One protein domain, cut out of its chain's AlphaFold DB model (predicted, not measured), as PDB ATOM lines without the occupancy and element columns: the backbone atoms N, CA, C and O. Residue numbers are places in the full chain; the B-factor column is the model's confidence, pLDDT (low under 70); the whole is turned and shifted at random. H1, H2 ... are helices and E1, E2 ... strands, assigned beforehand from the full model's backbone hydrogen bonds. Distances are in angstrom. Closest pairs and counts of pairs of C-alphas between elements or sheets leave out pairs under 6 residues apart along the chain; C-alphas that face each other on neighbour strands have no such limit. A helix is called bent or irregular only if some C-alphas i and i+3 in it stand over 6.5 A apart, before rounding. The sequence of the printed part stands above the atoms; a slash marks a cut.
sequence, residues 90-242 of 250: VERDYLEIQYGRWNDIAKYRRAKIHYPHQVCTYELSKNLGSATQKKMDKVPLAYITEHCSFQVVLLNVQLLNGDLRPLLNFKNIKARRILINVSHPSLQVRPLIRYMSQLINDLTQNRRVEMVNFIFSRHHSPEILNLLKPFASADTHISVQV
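This is residues 90 to 242 of the 250 residues of the protein "F-box domain-containing protein" of Steinernema carpocapsae (UniProt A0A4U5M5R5). A twisted six-strand sheet forms a wall, with helices H2, H4 and H5 packed over one face; H1 lies beyond one end of E1, and residues 109 to 114, of which 109 to 111 belong to H1, stick out from the body. The printed part has 153 residues, with five named helices and six named strands in the order E1 H1 E2 H2 E3 H3 E4 H4 E5 H5 E6 along the chain; the class is mixed, helices and strands, with 51 residues in the helices and 46 in the strands. The sheet's order is E2 E1 E3 E4 E5 E6, mixed: E2 and E1 are antiparallel, the other neighbours parallel. The whole is compact, with a radius of gyration of the C-alphas of 15.6 A and spans of 46 by 38 by 27 A.

E1, residues 90 to 99, begins with C-alpha 90 at (200.349, 194.953, 183.835), spans 23.8 A and bends by 77 degrees at residue 93. H1 is residues 102 to 111, E2 residues 120 to 125 and H2 residues 141 to 147. E3, residues 148 to 157, spans 21.7 A and bends by 90 degrees at residue 151. H3 is residues 165 to 168 and E4 residues 175 to 182. H4, residues 189 to 204, spans 21.9 A from C-alpha 189 at (170.549, 191.120, 205.384). E5, residues 209 to 216, spans 20.2 A. H5, residues 218 to 231, spans 19.8 A and is irregular: C-alphas 219 and 222 are 7.8 A apart. E6, residues 238 to 241, ends with C-alpha 241 at (172.451, 187.486, 188.984).

Within hydrogen-bond range are N 96 and O 123 of E1 and E2, 2.8 A; N 97 and O 154 of E1 and E3, 2.8 A; N 179 and O 153 of E4 and E3, 2.7 A; N 213 and O 178 of E5 and E4, 2.7 A; and N 239 and O 212 of E6 and E5, 2.8 A. E3, H3, E4; E4, H4, E5; and E5, H5, E6 are strand-helix-strand units, parallel neighbour strands with a helix between, each with a right-handed crossover. H2, H4 and H5 are on the same face, making two layers, helices on one face of a sheet. The closest C-alphas of H2 and E1 are those of His 147 and Val 90, 6.3 A. H5 lies over E5 and E6, at a height over the sheet of 9.0 A. H4 and H5 touch, the closest C-alphas being those of Val 189 and His 220, 6.1 A, with a shallow tilt of 34 degrees, only just short of steep, the same way. H3 only grazes the sheet, with residues 167 to 168; H1 is not on it. Every O i to N i+4 pair is within range in H1 and H2, 11 of 12 in H4 and 6 of 10 in H5; H3 is too short for one.

The two farthest C-alphas, those of Ala 111 and Ala 234, are 48.4 A apart. The printed part has no cut. The link E2 to H2, residues 126 to 140, is long. Mean pLDDT of the printed part is 72.6; 60 residues are under 70, among them residues 114 to 143 and 230 to 242.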
ATOM      1  N   VAL A  90     200.505 196.391 184.053       78.12
ATOM      2  CA  VAL A  90     200.349 194.953 183.835       78.12
ATOM      3  C   VAL A  90     198.880 194.620 183.720       78.12
ATOM      4  O   VAL A  90     198.107 194.827 184.657       78.12
ATOM      5  N   GLU A  91     198.511 194.071 182.572       79.75
ATOM      6  CA  GLU A  91     197.215 193.442 182.412       79.75
ATOM      7  C   GLU A  91     197.250 192.040 183.022       79.75
ATOM      8  O   GLU A  91     198.190 191.264 182.835       79.75
ATOM      9  N   ARG A  92     196.235 191.736 183.822       80.69
ATOM     10  CA  ARG A  92     196.061 190.465 184.511       80.69
ATOM     11  C   ARG A  92     194.671 189.938 184.212       80.69
ATOM     12  O   ARG A  92     193.701 190.688 184.184       80.69
ATOM     13  N   ASP A  93     194.553 188.630 184.071       81.38
ATOM     14  CA  ASP A  93     193.254 188.035 183.770       81.38
ATOM     15  C   ASP A  93     192.327 188.091 184.988       81.38
ATOM     16  O   ASP A  93     191.143 188.409 184.867       81.38
ATOM     17  N   TYR A  94     192.868 187.831 186.184       82.50
ATOM     18  CA  TYR A  94     192.036 187.611 187.357       82.50
ATOM     19  C   TYR A  94     192.643 188.090 188.681       82.50
ATOM     20  O   TYR A  94     193.794 187.795 189.019       82.50
ATOM     21  N   LEU A  95     191.817 188.774 189.473       84.50
ATOM     22  CA  LEU A  95     192.082 189.114 190.870       84.50
ATOM     23  C   LEU A  95     190.950 188.585 191.744       84.50
ATOM     24  O   LEU A  95     189.801 188.980 191.575       84.50
ATOM     25  N   GLU A  96     191.281 187.757 192.725       83.94
ATOM     26  CA  GLU A  96     190.357 187.362 193.777       83.94
ATOM     27  C   GLU A  96     190.657 188.122 195.060       83.94
ATOM     28  O   GLU A  96     191.788 188.210 195.532       83.94
ATOM     29  N   ILE A  97     189.611 188.680 195.642       82.19
ATOM     30  CA  ILE A  97     189.659 189.384 196.905       82.19
ATOM     31  C   ILE A  97     188.722 188.651 197.842       82.19
ATOM     32  O   ILE A  97     187.511 188.649 197.641       82.19
ATOM     33  N   GLN A  98     189.266 188.037 198.884       81.06
ATOM     34  CA  GLN A  98     188.452 187.409 199.913       81.06
ATOM     35  C   GLN A  98     188.413 188.305 201.140       81.06
ATOM     36  O   GLN A  98     189.450 188.668 201.701       81.06
ATOM     37  N   TYR A  99     187.201 188.646 201.562       78.31
ATOM     38  CA  TYR A  99     186.974 189.474 202.729       78.31
ATOM     39  C   TYR A  99     186.239 188.728 203.833       78.31
ATOM     40  O   TYR A  99     185.186 188.119 203.621       78.31
ATOM     41  N   GLY A 100     186.793 188.852 205.039       72.88
ATOM     42  CA  GLY A 100     186.172 188.366 206.257       72.88
ATOM     43  C   GLY A 100     186.059 186.849 206.264       72.88
ATOM     44  O   GLY A 100     184.958 186.329 206.395       72.88
ATOM     45  N   ARG A 101     187.175 186.120 206.124       72.50
ATOM     46  CA  ARG A 101     187.167 184.650 206.191       72.50
ATOM     47  C   ARG A 101     186.604 184.180 207.536       72.50
ATOM     48  O   ARG A 101     187.120 184.541 208.596       72.50
ATOM     49  N   TRP A 102     185.592 183.310 207.514       66.31
ATOM     50  CA  TRP A 102     184.986 182.781 208.752       66.31
ATOM     51  C   TRP A 102     185.997 182.035 209.631       66.31
ATOM     52  O   TRP A 102     185.973 182.147 210.860       66.31
ATOM     53  N   ASN A 103     186.942 181.339 208.999       68.62
ATOM     54  CA  ASN A 103     188.020 180.635 209.690       68.62
ATOM     55  C   ASN A 103     188.907 181.576 210.513       68.62
ATOM     56  O   ASN A 103     189.341 181.196 211.603       68.62
ATOM     57  N   ASP A 104     189.122 182.806 210.044       66.38
ATOM     58  CA  ASP A 104     189.922 183.789 210.769       66.38
ATOM     59  C   ASP A 104     189.176 184.248 212.025       66.38
ATOM     60  O   ASP A 104     189.748 184.237 213.115       66.38
ATOM     61  N   ILE A 105     187.865 184.508 211.933       64.75
ATOM     62  CA  ILE A 105     187.031 184.789 213.115       64.75
ATOM     63  C   ILE A 105     187.080 183.636 214.116       64.75
ATOM     64  O   ILE A 105     187.276 183.864 215.312       64.75
ATOM     65  N   ALA A 106     186.898 182.398 213.652       66.62
ATOM     66  CA  ALA A 106     186.926 181.227 214.521       66.62
ATOM     67  C   ALA A 106     188.280 181.099 215.239       66.62
ATOM     68  O   ALA A 106     188.319 180.801 216.435       66.62
ATOM     69  N   LYS A 107     189.385 181.383 214.539       69.12
ATOM     70  CA  LYS A 107     190.740 181.388 215.098       69.12
ATOM     71  C   LYS A 107     190.917 182.477 216.161       69.12
ATOM     72  O   LYS A 107     191.371 182.162 217.260       69.12
ATOM     73  N   TYR A 108     190.506 183.718 215.887       67.50
ATOM     74  CA  TYR A 108     190.606 184.823 216.852       67.50
ATOM     75  C   TYR A 108     189.727 184.604 218.089       67.50
ATOM     76  O   TYR A 108     190.191 184.811 219.211       67.50
ATOM     77  N   ARG A 109     188.496 184.096 217.911       66.44
ATOM     78  CA  ARG A 109     187.604 183.737 219.029       66.44
ATOM     79  C   ARG A 109     188.223 182.677 219.932       66.44
ATOM     80  O   ARG A 109     188.208 182.843 221.148       66.44
ATOM     81  N   ARG A 110     188.792 181.611 219.356       73.50
ATOM     82  CA  ARG A 110     189.479 180.558 220.128       73.50
ATOM     83  C   ARG A 110     190.695 181.100 220.876       73.50
ATOM     84  O   ARG A 110     190.938 180.689 222.004       73.50
ATOM     85  N   ALA A 111     191.424 182.034 220.269       76.62
ATOM     86  CA  ALA A 111     192.608 182.633 220.871       76.62
ATOM     87  C   ALA A 111     192.295 183.713 221.929       76.62
ATOM     88  O   ALA A 111     193.210 184.141 222.622       76.62
ATOM     89  N   LYS A 112     191.032 184.158 222.066       72.50
ATOM     90  CA  LYS A 112     190.629 185.319 222.893       72.50
ATOM     91  C   LYS A 112     191.443 186.591 222.590       72.50
ATOM     92  O   LYS A 112     191.662 187.418 223.469       72.50
ATOM     93  N   ILE A 113     191.899 186.743 221.348       72.56
ATOM     94  CA  ILE A 113     192.680 187.901 220.898       72.56
ATOM     95  C   ILE A 113     191.721 188.928 220.287       72.56
ATOM     96  O   ILE A 113     190.771 188.557 219.592       72.56
ATOM     97  N   HIS A 114     191.967 190.215 220.550       60.75
ATOM     98  CA  HIS A 114     191.217 191.313 219.939       60.75
ATOM     99  C   HIS A 114     191.319 191.244 218.410       60.75
ATOM    100  O   HIS A 114     192.397 191.015 217.869       60.75
ATOM    101  N   TYR A 115     190.192 191.409 217.721       53.66
ATOM    102  CA  TYR A 115     190.092 191.193 216.279       53.66
ATOM    103  C   TYR A 115     190.736 192.358 215.508       53.66
ATOM    104  O   TYR A 115     190.167 193.452 215.509       53.66
ATOM    105  N   PRO A 116     191.887 192.175 214.832       54.78
ATOM    106  CA  PRO A 116     192.446 193.247 214.020       54.78
ATOM    107  C   PRO A 116     191.518 193.524 212.828       54.78
ATOM    108  O   PRO A 116     191.052 192.602 212.161       54.78
ATOM    109  N   HIS A 117     191.253 194.800 212.539       50.03
ATOM    110  CA  HIS A 117     190.363 195.267 211.460       50.03
ATOM    111  C   HIS A 117     190.870 194.996 210.025       50.03
ATOM    112  O   HIS A 117     190.393 195.603 209.072       50.03
ATOM    113  N   GLN A 118     191.811 194.073 209.827       53.44
ATOM    114  CA  GLN A 118     192.347 193.726 208.511       53.44
ATOM    115  C   GLN A 118     192.206 192.230 208.248       53.44
ATOM    116  O   GLN A 118     193.064 191.431 208.615       53.44
ATOM    117  N   VAL A 119     191.112 191.857 207.583       56.06
ATOM    118  CA  VAL A 119     190.894 190.500 207.055       56.06
ATOM    119  C   VAL A 119     190.486 190.594 205.581       56.06
ATOM    120  O   VAL A 119     189.444 190.087 205.171       56.06
ATOM    121  N   CYS A 120     191.288 191.309 204.789       57.94
ATOM    122  CA  CYS A 120     191.267 191.214 203.329       57.94
ATOM    123  C   CYS A 120     192.476 190.386 202.898       57.94
ATOM    124  O   CYS A 120     193.614 190.774 203.171       57.94
ATOM    125  N   THR A 121     192.245 189.270 202.215       65.75
ATOM    126  CA  THR A 121     193.296 188.526 201.517       65.75
ATOM    127  C   THR A 121     193.134 188.732 200.018       65.75
ATOM    128  O   THR A 121     192.041 188.534 199.486       65.75
ATOM    129  N   TYR A 122     194.218 189.127 199.355       66.50
ATOM    130  CA  TYR A 122     194.276 189.329 197.909       66.50
ATOM    131  C   TYR A 122     194.991 188.144 197.270       66.50
ATOM    132  O   TYR A 122     196.082 187.773 197.706       66.50
ATOM    133  N   GLU A 123     194.388 187.562 196.244       64.38
ATOM    134  CA  GLU A 123     194.918 186.433 195.491       64.38
ATOM    135  C   GLU A 123     194.949 186.807 194.003       64.38
ATOM    136  O   GLU A 123     193.924 187.004 193.355       64.38
ATOM    137  N   LEU A 124     196.158 186.944 193.455       62.12
ATOM    138  CA  LEU A 124     196.384 187.162 192.027       62.12
ATOM    139  C   LEU A 124     196.494 185.794 191.348       62.12
ATOM    140  O   LEU A 124     197.403 185.027 191.673       62.12
ATOM    141  N   SER A 125     195.614 185.487 190.393       58.72
ATOM    142  CA  SER A 125     195.719 184.256 189.598       58.72
ATOM    143  C   SER A 125     195.914 184.576 188.125       58.72
ATOM    144  O   SER A 125     195.385 185.555 187.607       58.72
ATOM    145  N   LYS A 126     196.662 183.710 187.438       54.94
ATOM    146  CA  LYS A 126     196.724 183.718 185.971       54.94
ATOM    147  C   LYS A 126     195.460 183.106 185.353       54.94
ATOM    148  O   LYS A 126     195.050 183.531 184.292       54.94
ATOM    149  N   ASN A 127     194.812 182.157 186.042       49.38
ATOM    150  CA  ASN A 127     193.654 181.426 185.518       49.38
ATOM    151  C   ASN A 127     192.492 181.420 186.525       49.38
ATOM    152  O   ASN A 127     192.706 181.202 187.725       49.38
ATOM    153  N   LEU A 128     191.262 181.579 186.029       46.41
ATOM    154  CA  LEU A 128     190.031 181.412 186.807       46.41
ATOM    155  C   LEU A 128     189.997 179.997 187.422       46.41
ATOM    156  O   LEU A 128     190.068 179.008 186.698       46.41
ATOM    157  N   GLY A 129     189.919 179.878 188.751       44.12
ATOM    158  CA  GLY A 129     189.743 178.582 189.427       44.12
ATOM    159  C   GLY A 129     191.002 177.727 189.641       44.12
ATOM    160  O   GLY A 129     190.897 176.639 190.202       44.12
ATOM    161  N   SER A 130     192.201 178.201 189.289       42.88
ATOM    162  CA  SER A 130     193.458 177.495 189.602       42.88
ATOM    163  C   SER A 130     193.923 177.769 191.043       42.88
ATOM    164  O   SER A 130     195.043 178.218 191.273       42.88
ATOM    165  N   ALA A 131     193.057 177.497 192.022       40.34
ATOM    166  CA  ALA A 131     193.322 177.684 193.453       40.34
ATOM    167  C   ALA A 131     194.357 176.694 194.031       40.34
ATOM    168  O   ALA A 131     194.703 176.762 195.208       40.34
ATOM    169  N   THR A 132     194.834 175.733 193.237       37.47
ATOM    170  CA  THR A 132     195.509 174.540 193.764       37.47
ATOM    171  C   THR A 132     196.987 174.708 194.072       37.47
ATOM    172  O   THR A 132     197.505 173.939 194.875       37.47
ATOM    173  N   GLN A 133     197.688 175.703 193.534       38.53
ATOM    174  CA  GLN A 133     199.083 175.947 193.905       38.53
ATOM    175  C   GLN A 133     199.433 177.408 193.654       38.53
ATOM    176  O   GLN A 133     199.374 177.827 192.501       38.53
ATOM    177  N   LYS A 134     199.852 178.152 194.689       41.22
ATOM    178  CA  LYS A 134     201.029 179.047 194.651       41.22
ATOM    179  C   LYS A 134     201.175 179.866 195.933       41.22
ATOM    180  O   LYS A 134     200.207 180.369 196.493       41.22
ATOM    181  N   LYS A 135     202.429 179.984 196.381       40.31
ATOM    182  CA  LYS A 135     202.873 180.924 197.415       40.31
ATOM    183  C   LYS A 135     202.331 182.317 197.092       40.31
ATOM    184  O   LYS A 135     202.530 182.810 195.987       40.31
ATOM    185  N   MET A 136     201.658 182.916 198.070       42.22
ATOM    186  CA  MET A 136     201.216 184.300 198.007       42.22
ATOM    187  C   MET A 136     202.436 185.215 198.056       42.22
ATOM    188  O   MET A 136     203.147 185.224 199.064       42.22
ATOM    189  N   ASP A 137     202.624 186.043 197.037       46.16
ATOM    190  CA  ASP A 137     203.350 187.285 197.247       46.16
ATOM    191  C   ASP A 137     202.377 188.248 197.932       46.16
ATOM    192  O   ASP A 137     201.288 188.525 197.427       46.16
ATOM    193  N   LYS A 138     202.728 188.713 199.136       53.22
ATOM    194  CA  LYS A 138     201.991 189.771 199.841       53.22
ATOM    195  C   LYS A 138     202.215 191.084 199.101       53.22
ATOM    196  O   LYS A 138     203.007 191.920 199.524       53.22
ATOM    197  N   VAL A 139     201.556 191.241 197.963       56.94
ATOM    198  CA  VAL A 139     201.654 192.461 197.176       56.94
ATOM    199  C   VAL A 139     200.770 193.525 197.836       56.94
ATOM    200  O   VAL A 139     199.592 193.257 198.094       56.94
ATOM    201  N   PRO A 140     201.299 194.721 198.151       64.50
ATOM    202  CA  PRO A 140     200.497 195.794 198.721       64.50
ATOM    203  C   PRO A 140     199.322 196.164 197.806       64.50
ATOM    204  O   PRO A 140     199.489 196.299 196.594       64.50
ATOM    205  N   LEU A 141     198.139 196.405 198.376       66.38
ATOM    206  CA  LEU A 141     196.954 196.814 197.610       66.38
ATOM    207  C   LEU A 141     197.188 198.085 196.778       66.38
ATOM    208  O   LEU A 141     196.666 198.209 195.670       66.38
ATOM    209  N   ALA A 142     197.983 199.022 197.300       66.38
ATOM    210  CA  ALA A 142     198.362 200.236 196.580       66.38
ATOM    211  C   ALA A 142     198.983 199.901 195.216       66.38
ATOM    212  O   ALA A 142     198.578 200.455 194.202       66.38
ATOM    213  N   TYR A 143     199.861 198.898 195.163       68.25
ATOM    214  CA  TYR A 143     200.433 198.447 193.902       68.25
ATOM    215  C   TYR A 143     199.380 197.845 192.962       68.25
ATOM    216  O   TYR A 143     199.304 198.233 191.797       68.25
ATOM    217  N   ILE A 144     198.543 196.933 193.476       72.06
ATOM    218  CA  ILE A 144     197.494 196.250 192.696       72.06
ATOM    219  C   ILE A 144     196.563 197.281 192.045       72.06
ATOM    220  O   ILE A 144     196.228 197.174 190.871       72.06
ATOM    221  N   THR A 145     196.160 198.299 192.802       73.62
ATOM    222  CA  THR A 145     195.227 199.329 192.324       73.62
ATOM    223  C   THR A 145     195.873 200.371 191.407       73.62
ATOM    224  O   THR A 145     195.201 200.913 190.528       73.62
ATOM    225  N   GLU A 146     197.167 200.658 191.561       75.75
ATOM    226  CA  GLU A 146     197.849 201.681 190.760       75.75
ATOM    227  C   GLU A 146     198.365 201.127 189.422       75.75
ATOM    228  O   GLU A 146     198.147 201.757 188.374       75.75
ATOM    229  N   HIS A 147     198.962 199.932 189.429       74.38
ATOM    230  CA  HIS A 147     199.758 199.408 188.312       74.38
ATOM    231  C   HIS A 147     199.123 198.240 187.556       74.38
ATOM    232  O   HIS A 147     199.561 197.943 186.443       74.38
ATOM    233  N   CYS A 148     198.083 197.605 188.099       78.44
ATOM    234  CA  CYS A 148     197.422 196.492 187.427       78.44
ATOM    235  C   CYS A 148     196.066 196.893 186.831       78.44
ATOM    236  O   CYS A 148     195.320 197.699 187.395       78.44
ATOM    237  N   SER A 149     195.744 196.304 185.682       85.38
ATOM    238  CA  SER A 149     194.393 196.256 185.121       85.38
ATOM    239  C   SER A 149     193.941 194.809 185.023       85.38
ATOM    240  O   SER A 149     194.734 193.937 184.680       85.38
ATOM    241  N   PHE A 150     192.677 194.551 185.336       87.81
ATOM    242  CA  PHE A 150     192.147 193.194 185.427       87.81
ATOM    243  C   PHE A 150     191.067 192.938 184.380       87.81
ATOM    244  O   PHE A 150     190.213 193.796 184.164       87.81
ATOM    245  N   GLN A 151     191.019 191.750 183.780       87.81
ATOM    246  CA  GLN A 151     189.822 191.359 183.030       87.81
ATOM    247  C   GLN A 151     188.663 191.088 183.994       87.81
ATOM    248  O   GLN A 151     187.568 191.624 183.820       87.81
ATOM    249  N   VAL A 152     188.901 190.308 185.051       88.12
ATOM    250  CA  VAL A 152     187.878 189.975 186.048       88.12
ATOM    251  C   VAL A 152     188.411 190.154 187.468       88.12
ATOM    252  O   VAL A 152     189.456 189.622 187.830       88.12
ATOM    253  N   VAL A 153     187.658 190.861 188.309       88.81
ATOM    254  CA  VAL A 153     187.897 190.938 189.757       88.81
ATOM    255  C   VAL A 153     186.765 190.220 190.479       88.81
ATOM    256  O   VAL A 153     185.619 190.646 190.377       88.81
ATOM    257  N   LEU A 154     187.054 189.154 191.223       88.69
ATOM    258  CA  LEU A 154     186.093 188.490 192.102       88.69
ATOM    259  C   LEU A 154     186.277 188.977 193.538       88.69
ATOM    260  O   LEU A 154     187.281 188.685 194.173       88.69
ATOM    261  N   LEU A 155     185.275 189.655 194.084       88.25
ATOM    262  CA  LEU A 155     185.184 189.965 195.502       88.25
ATOM    263  C   LEU A 155     184.285 188.944 196.196       88.25
ATOM    264  O   LEU A 155     183.078 188.923 195.975       88.25
ATOM    265  N   ASN A 156     184.856 188.132 197.073       87.06
ATOM    266  CA  ASN A 156     184.142 187.146 197.867       87.06
ATOM    267  C   ASN A 156     184.005 187.628 199.316       87.06
ATOM    268  O   ASN A 156     184.973 187.648 200.078       87.06
ATOM    269  N   VAL A 157     182.793 188.030 199.691       85.44
ATOM    270  CA  VAL A 157     182.465 188.555 201.018       85.44
ATOM    271  C   VAL A 157     181.838 187.437 201.840       85.44
ATOM    272  O   VAL A 157     180.738 186.973 201.544       85.44
ATOM    273  N   GLN A 158     182.524 187.010 202.899       84.06
ATOM    274  CA  GLN A 158     182.002 185.988 203.808       84.06
ATOM    275  C   GLN A 158     181.411 186.601 205.080       84.06
ATOM    276  O   GLN A 158     180.392 186.123 205.581       84.06
ATOM    277  N   LEU A 159     182.000 187.688 205.581       80.12
ATOM    278  CA  LEU A 159     181.574 188.393 206.793       80.12
ATOM    279  C   LEU A 159     181.675 189.899 206.606       80.12
ATOM    280  O   LEU A 159     182.607 190.370 205.973       80.12
ATOM    281  N   LEU A 160     180.756 190.648 207.215       75.38
ATOM    282  CA  LEU A 160     180.788 192.111 207.251       75.38
ATOM    283  C   LEU A 160     181.251 192.559 208.637       75.38
ATOM    284  O   LEU A 160     180.447 192.616 209.562       75.38
ATOM    285  N   ASN A 161     182.547 192.848 208.781       67.69
ATOM    286  CA  ASN A 161     183.140 193.313 210.036       67.69
ATOM    287  C   ASN A 161     183.934 194.603 209.799       67.69
ATOM    288  O   ASN A 161     185.118 194.557 209.468       67.69
ATOM    289  N   GLY A 162     183.292 195.748 210.025       65.31
ATOM    290  CA  GLY A 162     183.886 197.063 209.777       65.31
ATOM    291  C   GLY A 162     183.617 197.577 208.364       65.31
ATOM    292  O   GLY A 162     182.812 197.007 207.626       65.31
ATOM    293  N   ASP A 163     184.259 198.691 208.016       63.38
ATOM    294  CA  ASP A 163     184.099 199.315 206.705       63.38
ATOM    295  C   ASP A 163     185.093 198.703 205.706       63.38
ATOM    296  O   ASP A 163     186.310 198.765 205.875       63.38
ATOM    297  N   LEU A 164     184.554 198.074 204.668       65.31
ATOM    298  CA  LEU A 164     185.302 197.486 203.557       65.31
ATOM    299  C   LEU A 164     185.849 198.547 202.597       65.31
ATOM    300  O   LEU A 164     186.798 198.282 201.855       65.31
ATOM    301  N   ARG A 165     185.257 199.746 202.587       66.38
ATOM    302  CA  ARG A 165     185.562 200.788 201.599       66.38
ATOM    303  C   ARG A 165     187.012 201.272 201.664       66.38
ATOM    304  O   ARG A 165     187.656 201.279 200.610       66.38
ATOM    305  N   PRO A 166     187.585 201.595 202.845       60.94
ATOM    306  CA  PRO A 166     188.989 201.995 202.936       60.94
ATOM    307  C   PRO A 166     189.927 200.858 202.534       60.94
ATOM    308  O   PRO A 166     191.012 201.098 202.012       60.94
ATOM    309  N   LEU A 167     189.499 199.616 202.783       64.12
ATOM    310  CA  LEU A 167     190.310 198.435 202.545       64.12
ATOM    311  C   LEU A 167     190.355 198.034 201.080       64.12
ATOM    312  O   LEU A 167     191.330 197.411 200.710       64.12
ATOM    313  N   LEU A 168     189.343 198.340 200.268       67.31
ATOM    314  CA  LEU A 168     189.295 197.894 198.870       67.31
ATOM    315  C   LEU A 168     189.609 198.998 197.865       67.31
ATOM    316  O   LEU A 168     190.020 198.688 196.752       67.31
ATOM    317  N   ASN A 169     189.457 200.269 198.254       74.06
ATOM    318  CA  ASN A 169     189.732 201.429 197.405       74.06
ATOM    319  C   ASN A 169     189.176 201.258 195.976       74.06
ATOM    320  O   ASN A 169     189.888 201.410 194.977       74.06
ATOM    321  N   PHE A 170     187.887 200.908 195.884       74.94
ATOM    322  CA  PHE A 170     187.231 200.580 194.614       74.94
ATOM    323  C   PHE A 170     187.371 201.667 193.564       74.94
ATOM    324  O   PHE A 170     187.412 201.334 192.392       74.94
ATOM    325  N   LYS A 171     187.503 202.935 193.968       77.94
ATOM    326  CA  LYS A 171     187.722 204.078 193.076       77.94
ATOM    327  C   LYS A 171     188.952 203.917 192.173       77.94
ATOM    328  O   LYS A 171     188.975 204.451 191.067       77.94
ATOM    329  N   ASN A 172     189.971 203.199 192.641       80.56
ATOM    330  CA  ASN A 172     191.236 203.063 191.928       80.56
ATOM    331  C   ASN A 172     191.354 201.764 191.125       80.56
ATOM    332  O   ASN A 172     192.153 201.732 190.189       80.56
ATOM    333  N   ILE A 173     190.553 200.740 191.439       84.88
ATOM    334  CA  ILE A 173     190.568 199.453 190.733       84.88
ATOM    335  C   ILE A 173     190.252 199.670 189.247       84.88
ATOM    336  O   ILE A 173     189.269 200.319 188.892       84.88
ATOM    337  N   LYS A 174     191.097 199.111 188.377       88.75
ATOM    338  CA  LYS A 174     190.906 199.074 186.922       88.75
ATOM    339  C   LYS A 174     190.511 197.657 186.544       88.75
ATOM    340  O   LYS A 174     191.341 196.755 186.658       88.75
ATOM    341  N   ALA A 175     189.268 197.444 186.136       89.88
ATOM    342  CA  ALA A 175     188.792 196.104 185.823       89.88
ATOM    343  C   ALA A 175     187.752 196.126 184.713       89.88
ATOM    344  O   ALA A 175     186.843 196.938 184.754       89.88
ATOM    345  N   ARG A 176     187.802 195.186 183.772       88.25
ATOM    346  CA  ARG A 176     186.729 195.051 182.787       88.25
ATOM    347  C   ARG A 176     185.428 194.639 183.474       88.25
ATOM    348  O   ARG A 176     184.395 195.274 183.302       88.25
ATOM    349  N   ARG A 177     185.491 193.616 184.328       89.44
ATOM    350  CA  ARG A 177     184.338 193.106 185.074       89.44
ATOM    351  C   ARG A 177     184.658 192.905 186.548       89.44
ATOM    352  O   ARG A 177     185.690 192.336 186.889       89.44
ATOM    353  N   ILE A 178     183.743 193.296 187.426       89.94
ATOM    354  CA  ILE A 178     183.799 193.008 188.860       89.94
ATOM    355  C   ILE A 178     182.644 192.074 189.216       89.94
ATOM    356  O   ILE A 178     181.487 192.387 188.970       89.94
ATOM    357  N   LEU A 179     182.946 190.928 189.812       89.88
ATOM    358  CA  LEU A 179     181.984 189.984 190.368       89.88
ATOM    359  C   LEU A 179     181.989 190.137 191.891       89.88
ATOM    360  O   LEU A 179     183.004 189.894 192.532       89.88
ATOM    361  N   ILE A 180     180.870 190.521 192.493       89.94
ATOM    362  CA  ILE A 180     180.727 190.681 193.941       89.94
ATOM    363  C   ILE A 180     179.851 189.552 194.457       89.94
ATOM    364  O   ILE A 180     178.633 189.542 194.278       89.94
ATOM    365  N   ASN A 181     180.495 188.587 195.098       88.75
ATOM    366  CA  ASN A 181     179.850 187.457 195.725       88.75
ATOM    367  C   ASN A 181     179.550 187.747 197.198       88.75
ATOM    368  O   ASN A 181     180.444 187.798 198.040       88.75
ATOM    369  N   VAL A 182     178.260 187.895 197.493       87.44
ATOM    370  CA  VAL A 182     177.684 188.059 198.836       87.44
ATOM    371  C   VAL A 182     176.666 186.943 199.112       87.44
ATOM    372  O   VAL A 182     175.680 187.113 199.836       87.44
ATOM    373  N   SER A 183     176.876 185.771 198.503       86.62
ATOM    374  CA  SER A 183     176.015 184.604 198.683       86.62
ATOM    375  C   SER A 183     176.304 183.824 199.964       86.62
ATOM    376  O   SER A 183     175.655 182.807 200.214       86.62
ATOM    377  N   HIS A 184     177.283 184.250 200.762       85.88
ATOM    378  CA  HIS A 184     177.675 183.523 201.958       85.88
ATOM    379  C   HIS A 184     176.563 183.575 203.029       85.88
ATOM    380  O   HIS A 184     176.055 184.657 203.331       85.88
ATOM    381  N   PRO A 185     176.173 182.433 203.631       81.94
ATOM    382  CA  PRO A 185     175.007 182.350 204.515       81.94
ATOM    383  C   PRO A 185     175.176 183.074 205.857       81.94
ATOM    384  O   PRO A 185     174.188 183.339 206.531       81.94
ATOM    385  N   SER A 186     176.404 183.403 206.270       81.38
ATOM    386  CA  SER A 186     176.635 184.161 207.511       81.38
ATOM    387  C   SER A 186     176.403 185.667 207.372       81.38
ATOM    388  O   SER A 186     176.544 186.393 208.357       81.38
ATOM    389  N   LEU A 187     176.096 186.158 206.170       83.06
ATOM    390  CA  LEU A 187     175.823 187.570 205.946       83.06
ATOM    391  C   LEU A 187     174.402 187.913 206.378       83.06
ATOM    392  O   LEU A 187     173.426 187.386 205.860       83.06
ATOM    393  N   GLN A 188     174.287 188.834 207.327       82.81
ATOM    394  CA  GLN A 188     172.993 189.344 207.753       82.81
ATOM    395  C   GLN A 188     172.468 190.368 206.743       82.81
ATOM    396  O   GLN A 188     173.206 191.254 206.308       82.81
ATOM    397  N   VAL A 189     171.172 190.294 206.430       82.44
ATOM    398  CA  VAL A 189     170.549 191.120 205.384       82.44
ATOM    399  C   VAL A 189     170.621 192.618 205.703       82.44
ATOM    400  O   VAL A 189     171.024 193.406 204.854       82.44
ATOM    401  N   ARG A 190     170.323 193.026 206.945       82.25
ATOM    402  CA  ARG A 190     170.314 194.450 207.338       82.25
ATOM    403  C   ARG A 190     171.687 195.139 207.195       82.25
ATOM    404  O   ARG A 190     171.748 196.168 206.521       82.25
ATOM    405  N   PRO A 191     172.793 194.616 207.773       82.62
ATOM    406  CA  PRO A 191     174.129 195.164 207.525       82.62
ATOM    407  C   PRO A 191     174.519 195.142 206.047       82.62
ATOM    408  O   PRO A 191     175.119 196.098 205.561       82.62
ATOM    409  N   LEU A 192     174.148 194.074 205.333       83.69
ATOM    410  CA  LEU A 192     174.448 193.929 203.915       83.69
ATOM    411  C   LEU A 192     173.768 195.020 203.083       83.69
ATOM    412  O   LEU A 192     174.443 195.632 202.271       83.69
ATOM    413  N   ILE A 193     172.496 195.344 203.328       82.69
ATOM    414  CA  ILE A 193     171.796 196.439 202.630       82.69
ATOM    415  C   ILE A 193     172.538 197.767 202.803       82.69
ATOM    416  O   ILE A 193     172.841 198.434 201.816       82.69
ATOM    417  N   ARG A 194     172.880 198.136 204.047       81.81
ATOM    418  CA  ARG A 194     173.603 199.389 204.328       81.81
ATOM    419  C   ARG A 194     174.945 199.434 203.600       81.81
ATOM    420  O   ARG A 194     175.307 200.466 203.042       81.81
ATOM    421  N   TYR A 195     175.667 198.318 203.623       83.38
ATOM    422  CA  TYR A 195     176.957 198.193 202.962       83.38
ATOM    423  C   TYR A 195     176.832 198.290 201.434       83.38
ATOM    424  O   TYR A 195     177.576 199.027 200.789       83.38
ATOM    425  N   MET A 196     175.844 197.607 200.859       82.88
ATOM    426  CA  MET A 196     175.587 197.584 199.423       82.88
ATOM    427  C   MET A 196     175.297 198.976 198.870       82.88
ATOM    428  O   MET A 196     175.881 199.336 197.854       82.88
ATOM    429  N   SER A 197     174.486 199.793 199.550       80.69
ATOM    430  CA  SER A 197     174.216 201.171 199.110       80.69
ATOM    431  C   SER A 197     175.495 201.998 198.961       80.69
ATOM    432  O   SER A 197     175.650 202.752 198.004       80.69
ATOM    433  N   GLN A 198     176.429 201.854 199.904       81.50
ATOM    434  CA  GLN A 198     177.696 202.583 199.866       81.50
ATOM    435  C   GLN A 198     178.628 202.039 198.781       81.50
ATOM    436  O   GLN A 198     179.240 202.816 198.053       81.50
ATOM    437  N   LEU A 199     178.699 200.714 198.651       83.19
ATOM    438  CA  LEU A 199     179.505 200.040 197.639       83.19
ATOM    439  C   LEU A 199     179.068 200.412 196.218       83.19
ATOM    440  O   LEU A 199     179.908 200.695 195.370       83.19
ATOM    441  N   ILE A 200     177.760 200.441 195.966       81.94
ATOM    442  CA  ILE A 200     177.204 200.837 194.669       81.94
ATOM    443  C   ILE A 200     177.608 202.273 194.339       81.94
ATOM    444  O   ILE A 200     178.080 202.519 193.236       81.94
ATOM    445  N   ASN A 201     177.503 203.205 195.292       82.38
ATOM    446  CA  ASN A 201     177.920 204.591 195.069       82.38
ATOM    447  C   ASN A 201     179.399 204.696 194.658       82.38
ATOM    448  O   ASN A 201     179.719 205.439 193.732       82.38
ATOM    449  N   ASP A 202     180.289 203.935 195.300       82.69
ATOM    450  CA  ASP A 202     181.716 203.926 194.952       82.69
ATOM    451  C   ASP A 202     181.976 203.329 193.564       82.69
ATOM    452  O   ASP A 202     182.809 203.838 192.811       82.69
ATOM    453  N   LEU A 203     181.263 202.256 193.213       83.25
ATOM    454  CA  LEU A 203     181.405 201.583 191.924       83.25
ATOM    455  C   LEU A 203     180.859 202.433 190.776       83.25
ATOM    456  O   LEU A 203     181.517 202.539 189.747       83.25
ATOM    457  N   THR A 204     179.722 203.104 190.967       81.94
ATOM    458  CA  THR A 204     179.141 204.020 189.971       81.94
ATOM    459  C   THR A 204     180.059 205.211 189.689       81.94
ATOM    460  O   THR A 204     180.107 205.715 188.570       81.94
ATOM    461  N   GLN A 205     180.841 205.657 190.678       83.25
ATOM    462  CA  GLN A 205     181.845 206.707 190.479       83.25
ATOM    463  C   GLN A 205     183.105 206.212 189.753       83.25
ATOM    464  O   GLN A 205     183.892 207.031 189.263       83.25
ATOM    465  N   ASN A 206     183.325 204.898 189.666       84.75
ATOM    466  CA  ASN A 206     184.502 204.339 189.023       84.75
ATOM    467  C   ASN A 206     184.277 204.087 187.522       84.75
ATOM    468  O   ASN A 206     183.820 203.030 187.102       84.75
ATOM    469  N   ARG A 207     184.730 205.034 186.694       83.56
ATOM    470  CA  ARG A 207     184.696 204.937 185.219       83.56
ATOM    471  C   ARG A 207     185.661 203.909 184.616       83.56
ATOM    472  O   ARG A 207     185.682 203.733 183.405       83.56
ATOM    473  N   ARG A 208     186.511 203.279 185.428       86.69
ATOM    474  CA  ARG A 208     187.493 202.267 184.998       86.69
ATOM    475  C   ARG A 208     186.938 200.844 185.105       86.69
ATOM    476  O   ARG A 208     187.716 199.896 185.007       86.69
ATOM    477  N   VAL A 209     185.635 200.716 185.367       86.50
ATOM    478  CA  VAL A 209     184.915 199.449 185.466       86.50
ATOM    479  C   VAL A 209     183.824 199.393 184.407       86.50
ATOM    480  O   VAL A 209     182.910 200.210 184.433       86.50
ATOM    481  N   GLU A 210     183.911 198.428 183.486       85.69
ATOM    482  CA  GLU A 210     182.918 198.280 182.404       85.69
ATOM    483  C   GLU A 210     181.699 197.461 182.818       85.69
ATOM    484  O   GLU A 210     180.664 197.531 182.162       85.69
ATOM    485  N   MET A 211     181.811 196.609 183.838       86.38
ATOM    486  CA  MET A 211     180.695 195.786 184.288       86.38
ATOM    487  C   MET A 211     180.831 195.392 185.753       86.38
ATOM    488  O   MET A 211     181.899 194.985 186.206       86.38
ATOM    489  N   VAL A 212     179.729 195.443 186.493       87.62
ATOM    490  CA  VAL A 212     179.627 194.931 187.859       87.62
ATOM    491  C   VAL A 212     178.517 193.893 187.905       87.62
ATOM    492  O   VAL A 212     177.396 194.148 187.478       87.62
ATOM    493  N   ASN A 213     178.810 192.725 188.458       87.88
ATOM    494  CA  ASN A 213     177.845 191.669 188.691       87.88
ATOM    495  C   ASN A 213     177.752 191.368 190.169       87.88
ATOM    496  O   ASN A 213     178.761 191.089 190.810       87.88
ATOM    497  N   PHE A 214     176.534 191.313 190.684       86.56
ATOM    498  CA  PHE A 214     176.300 190.848 192.041       86.56
ATOM    499  C   PHE A 214     175.761 189.420 192.050       86.56
ATOM    500  O   PHE A 214     174.863 189.088 191.274       86.56
ATOM    501  N   ILE A 215     176.304 188.600 192.950       86.88
ATOM    502  CA  ILE A 215     175.892 187.218 193.197       86.88
ATOM    503  C   ILE A 215     175.342 187.140 194.620       86.88
ATOM    504  O   ILE A 215     176.064 187.357 195.598       86.88
ATOM    505  N   PHE A 216     174.058 186.810 194.732       84.31
ATOM    506  CA  PHE A 216     173.344 186.740 196.006       84.31
ATOM    507  C   PHE A 216     172.983 185.315 196.403       84.31
ATOM    508  O   PHE A 216     172.806 184.430 195.568       84.31
ATOM    509  N   SER A 217     172.792 185.113 197.705       82.25
ATOM    510  CA  SER A 217     172.052 183.959 198.205       82.25
ATOM    511  C   SER A 217     170.561 184.184 197.979       82.25
ATOM    512  O   SER A 217     170.081 185.319 198.009       82.25
ATOM    513  N   ARG A 218     169.799 183.100 197.827       75.94
ATOM    514  CA  ARG A 218     168.339 183.171 197.662       75.94
ATOM    515  C   ARG A 218     167.652 183.864 198.836       75.94
ATOM    516  O   ARG A 218     166.685 184.583 198.637       75.94
ATOM    517  N   HIS A 219     168.177 183.693 200.046       74.06
ATOM    518  CA  HIS A 219     167.616 184.310 201.250       74.06
ATOM    519  C   HIS A 219     167.805 185.834 201.291       74.06
ATOM    520  O   HIS A 219     167.100 186.513 202.024       74.06
ATOM    521  N   HIS A 220     168.737 186.376 200.501       74.56
ATOM    522  CA  HIS A 220     169.037 187.809 200.459       74.56
ATOM    523  C   HIS A 220     168.321 188.527 199.304       74.56
ATOM    524  O   HIS A 220     168.354 189.753 199.225       74.56
ATOM    525  N   SER A 221     167.709 187.782 198.375       67.75
ATOM    526  CA  SER A 221     167.342 188.320 197.068       67.75
ATOM    527  C   SER A 221     166.249 189.396 197.098       67.75
ATOM    528  O   SER A 221     166.459 190.409 196.450       67.75
ATOM    529  N   PRO A 222     165.113 189.287 197.814       75.94
ATOM    530  CA  PRO A 222     163.999 190.215 197.585       75.94
ATOM    531  C   PRO A 222     164.324 191.656 198.001       75.94
ATOM    532  O   PRO A 222     164.111 192.596 197.237       75.94
ATOM    533  N   GLU A 223     164.889 191.823 199.196       74.38
ATOM    534  CA  GLU A 223     165.201 193.136 199.768       74.38
ATOM    535  C   GLU A 223     166.376 193.803 199.043       74.38
ATOM    536  O   GLU A 223     166.318 194.991 198.726       74.38
ATOM    537  N   ILE A 224     167.419 193.038 198.707       74.06
ATOM    538  CA  ILE A 224     168.594 193.590 198.025       74.06
ATOM    539  C   ILE A 224     168.324 193.835 196.540       74.06
ATOM    540  O   ILE A 224     168.810 194.817 195.987       74.06
ATOM    541  N   LEU A 225     167.508 193.009 195.882       75.25
ATOM    542  CA  LEU A 225     167.084 193.298 194.511       75.25
ATOM    543  C   LEU A 225     166.310 194.611 194.450       75.25
ATOM    544  O   LEU A 225     166.537 195.393 193.537       75.25
ATOM    545  N   ASN A 226     165.446 194.891 195.431       78.62
ATOM    546  CA  ASN A 226     164.755 196.177 195.505       78.62
ATOM    547  C   ASN A 226     165.726 197.353 195.674       78.62
ATOM    548  O   ASN A 226     165.511 198.390 195.054       78.62
ATOM    549  N   LEU A 227     166.808 197.175 196.437       77.75
ATOM    550  CA  LEU A 227     167.881 198.166 196.545       77.75
ATOM    551  C   LEU A 227     168.604 198.394 195.209       77.75
ATOM    552  O   LEU A 227     168.997 199.514 194.910       77.75
ATOM    553  N   LEU A 228     168.793 197.336 194.416       74.12
ATOM    554  CA  LEU A 228     169.549 197.380 193.163       74.12
ATOM    555  C   LEU A 228     168.727 197.839 191.959       74.12
ATOM    556  O   LEU A 228     169.310 198.310 190.990       74.12
ATOM    557  N   LYS A 229     167.394 197.731 192.010       74.06
ATOM    558  CA  LYS A 229     166.488 198.121 190.916       74.06
ATOM    559  C   LYS A 229     166.751 199.531 190.360       74.06
ATOM    560  O   LYS A 229     166.864 199.634 189.142       74.06
ATOM    561  N   PRO A 230     166.914 200.587 191.185       67.12
ATOM    562  CA  PRO A 230     167.212 201.934 190.684       67.12
ATOM    563  C   PRO A 230     168.541 202.031 189.920       67.12
ATOM    564  O   PRO A 230     168.713 202.916 189.090       67.12
ATOM    565  N   PHE A 231     169.475 201.119 190.198       64.62
ATOM    566  CA  PHE A 231     170.816 201.071 189.612       64.62
ATOM    567  C   PHE A 231     170.943 200.054 188.473       64.62
ATOM    568  O   PHE A 231     172.044 199.812 187.999       64.62
ATOM    569  N   ALA A 232     169.847 199.403 188.084       62.62
ATOM    570  CA  ALA A 232     169.808 198.477 186.956       62.62
ATOM    571  C   ALA A 232     169.135 199.100 185.719       62.62
ATOM    572  O   ALA A 232     169.185 198.519 184.640       62.62
ATOM    573  N   SER A 233     168.467 200.250 185.874       54.88
ATOM    574  CA  SER A 233     167.556 200.811 184.869       54.88
ATOM    575  C   SER A 233     168.091 202.018 184.096       54.88
ATOM    576  O   SER A 233     167.392 202.503 183.214       54.88
ATOM    577  N   ALA A 234     169.281 202.532 184.410       49.38
ATOM    578  CA  ALA A 234     169.777 203.773 183.811       49.38
ATOM    579  C   ALA A 234     171.293 203.727 183.618       49.38
ATOM    580  O   ALA A 234     172.010 203.846 184.607       49.38
ATOM    581  N   ASP A 235     171.768 203.518 182.383       51.28
ATOM    582  CA  ASP A 235     173.168 203.704 181.930       51.28
ATOM    583  C   ASP A 235     174.276 203.110 182.816       51.28
ATOM    584  O   ASP A 235     175.449 203.476 182.743       51.28
ATOM    585  N   THR A 236     173.911 202.170 183.676       53.09
ATOM    586  CA  THR A 236     174.764 201.642 184.724       53.09
ATOM    587  C   THR A 236     175.180 200.253 184.298       53.09
ATOM    588  O   THR A 236     174.366 199.375 184.026       53.09
ATOM    589  N   HIS A 237     176.489 200.053 184.258       62.00
ATOM    590  CA  HIS A 237     177.183 198.809 183.945       62.00
ATOM    591  C   HIS A 237     176.892 197.655 184.941       62.00
ATOM    592  O   HIS A 237     177.664 196.705 185.061       62.00
ATOM    593  N   ILE A 238     175.804 197.729 185.708       63.09
ATOM    594  CA  ILE A 238     175.494 196.864 186.839       63.09
ATOM    595  C   ILE A 238     174.452 195.832 186.407       63.09
ATOM    596  O   ILE A 238     173.312 196.158 186.091       63.09
ATOM    597  N   SER A 239     174.828 194.558 186.442       64.31
ATOM    598  CA  SER A 239     173.924 193.430 186.226       64.31
ATOM    599  C   SER A 239     173.782 192.607 187.504       64.31
ATOM    600  O   SER A 239     174.715 192.453 188.291       64.31
ATOM    601  N   VAL A 240     172.594 192.064 187.749       61.00
ATOM    602  CA  VAL A 240     172.318 191.303 188.971       61.00
ATOM    603  C   VAL A 240     171.975 189.870 188.609       61.00
ATOM    604  O   VAL A 240     171.073 189.630 187.812       61.00
ATOM    605  N   GLN A 241     172.694 188.910 189.196       62.25
ATOM    606  CA  GLN A 241     172.451 187.486 188.984       62.25
ATOM    607  C   GLN A 241     171.972 186.831 190.280       62.25
ATOM    608  O   GLN A 241     172.631 186.877 191.322       62.25
ATOM    609  N   VAL A 242     170.812 186.182 190.203       57.78
ATOM    610  CA  VAL A 242     170.273 185.347 191.280       57.78
ATOM    611  C   VAL A 242     170.451 183.887 190.868       57.78
ATOM    612  O   VAL A 242     170.017 183.520 189.775       57.78
TER     613      VAL A 242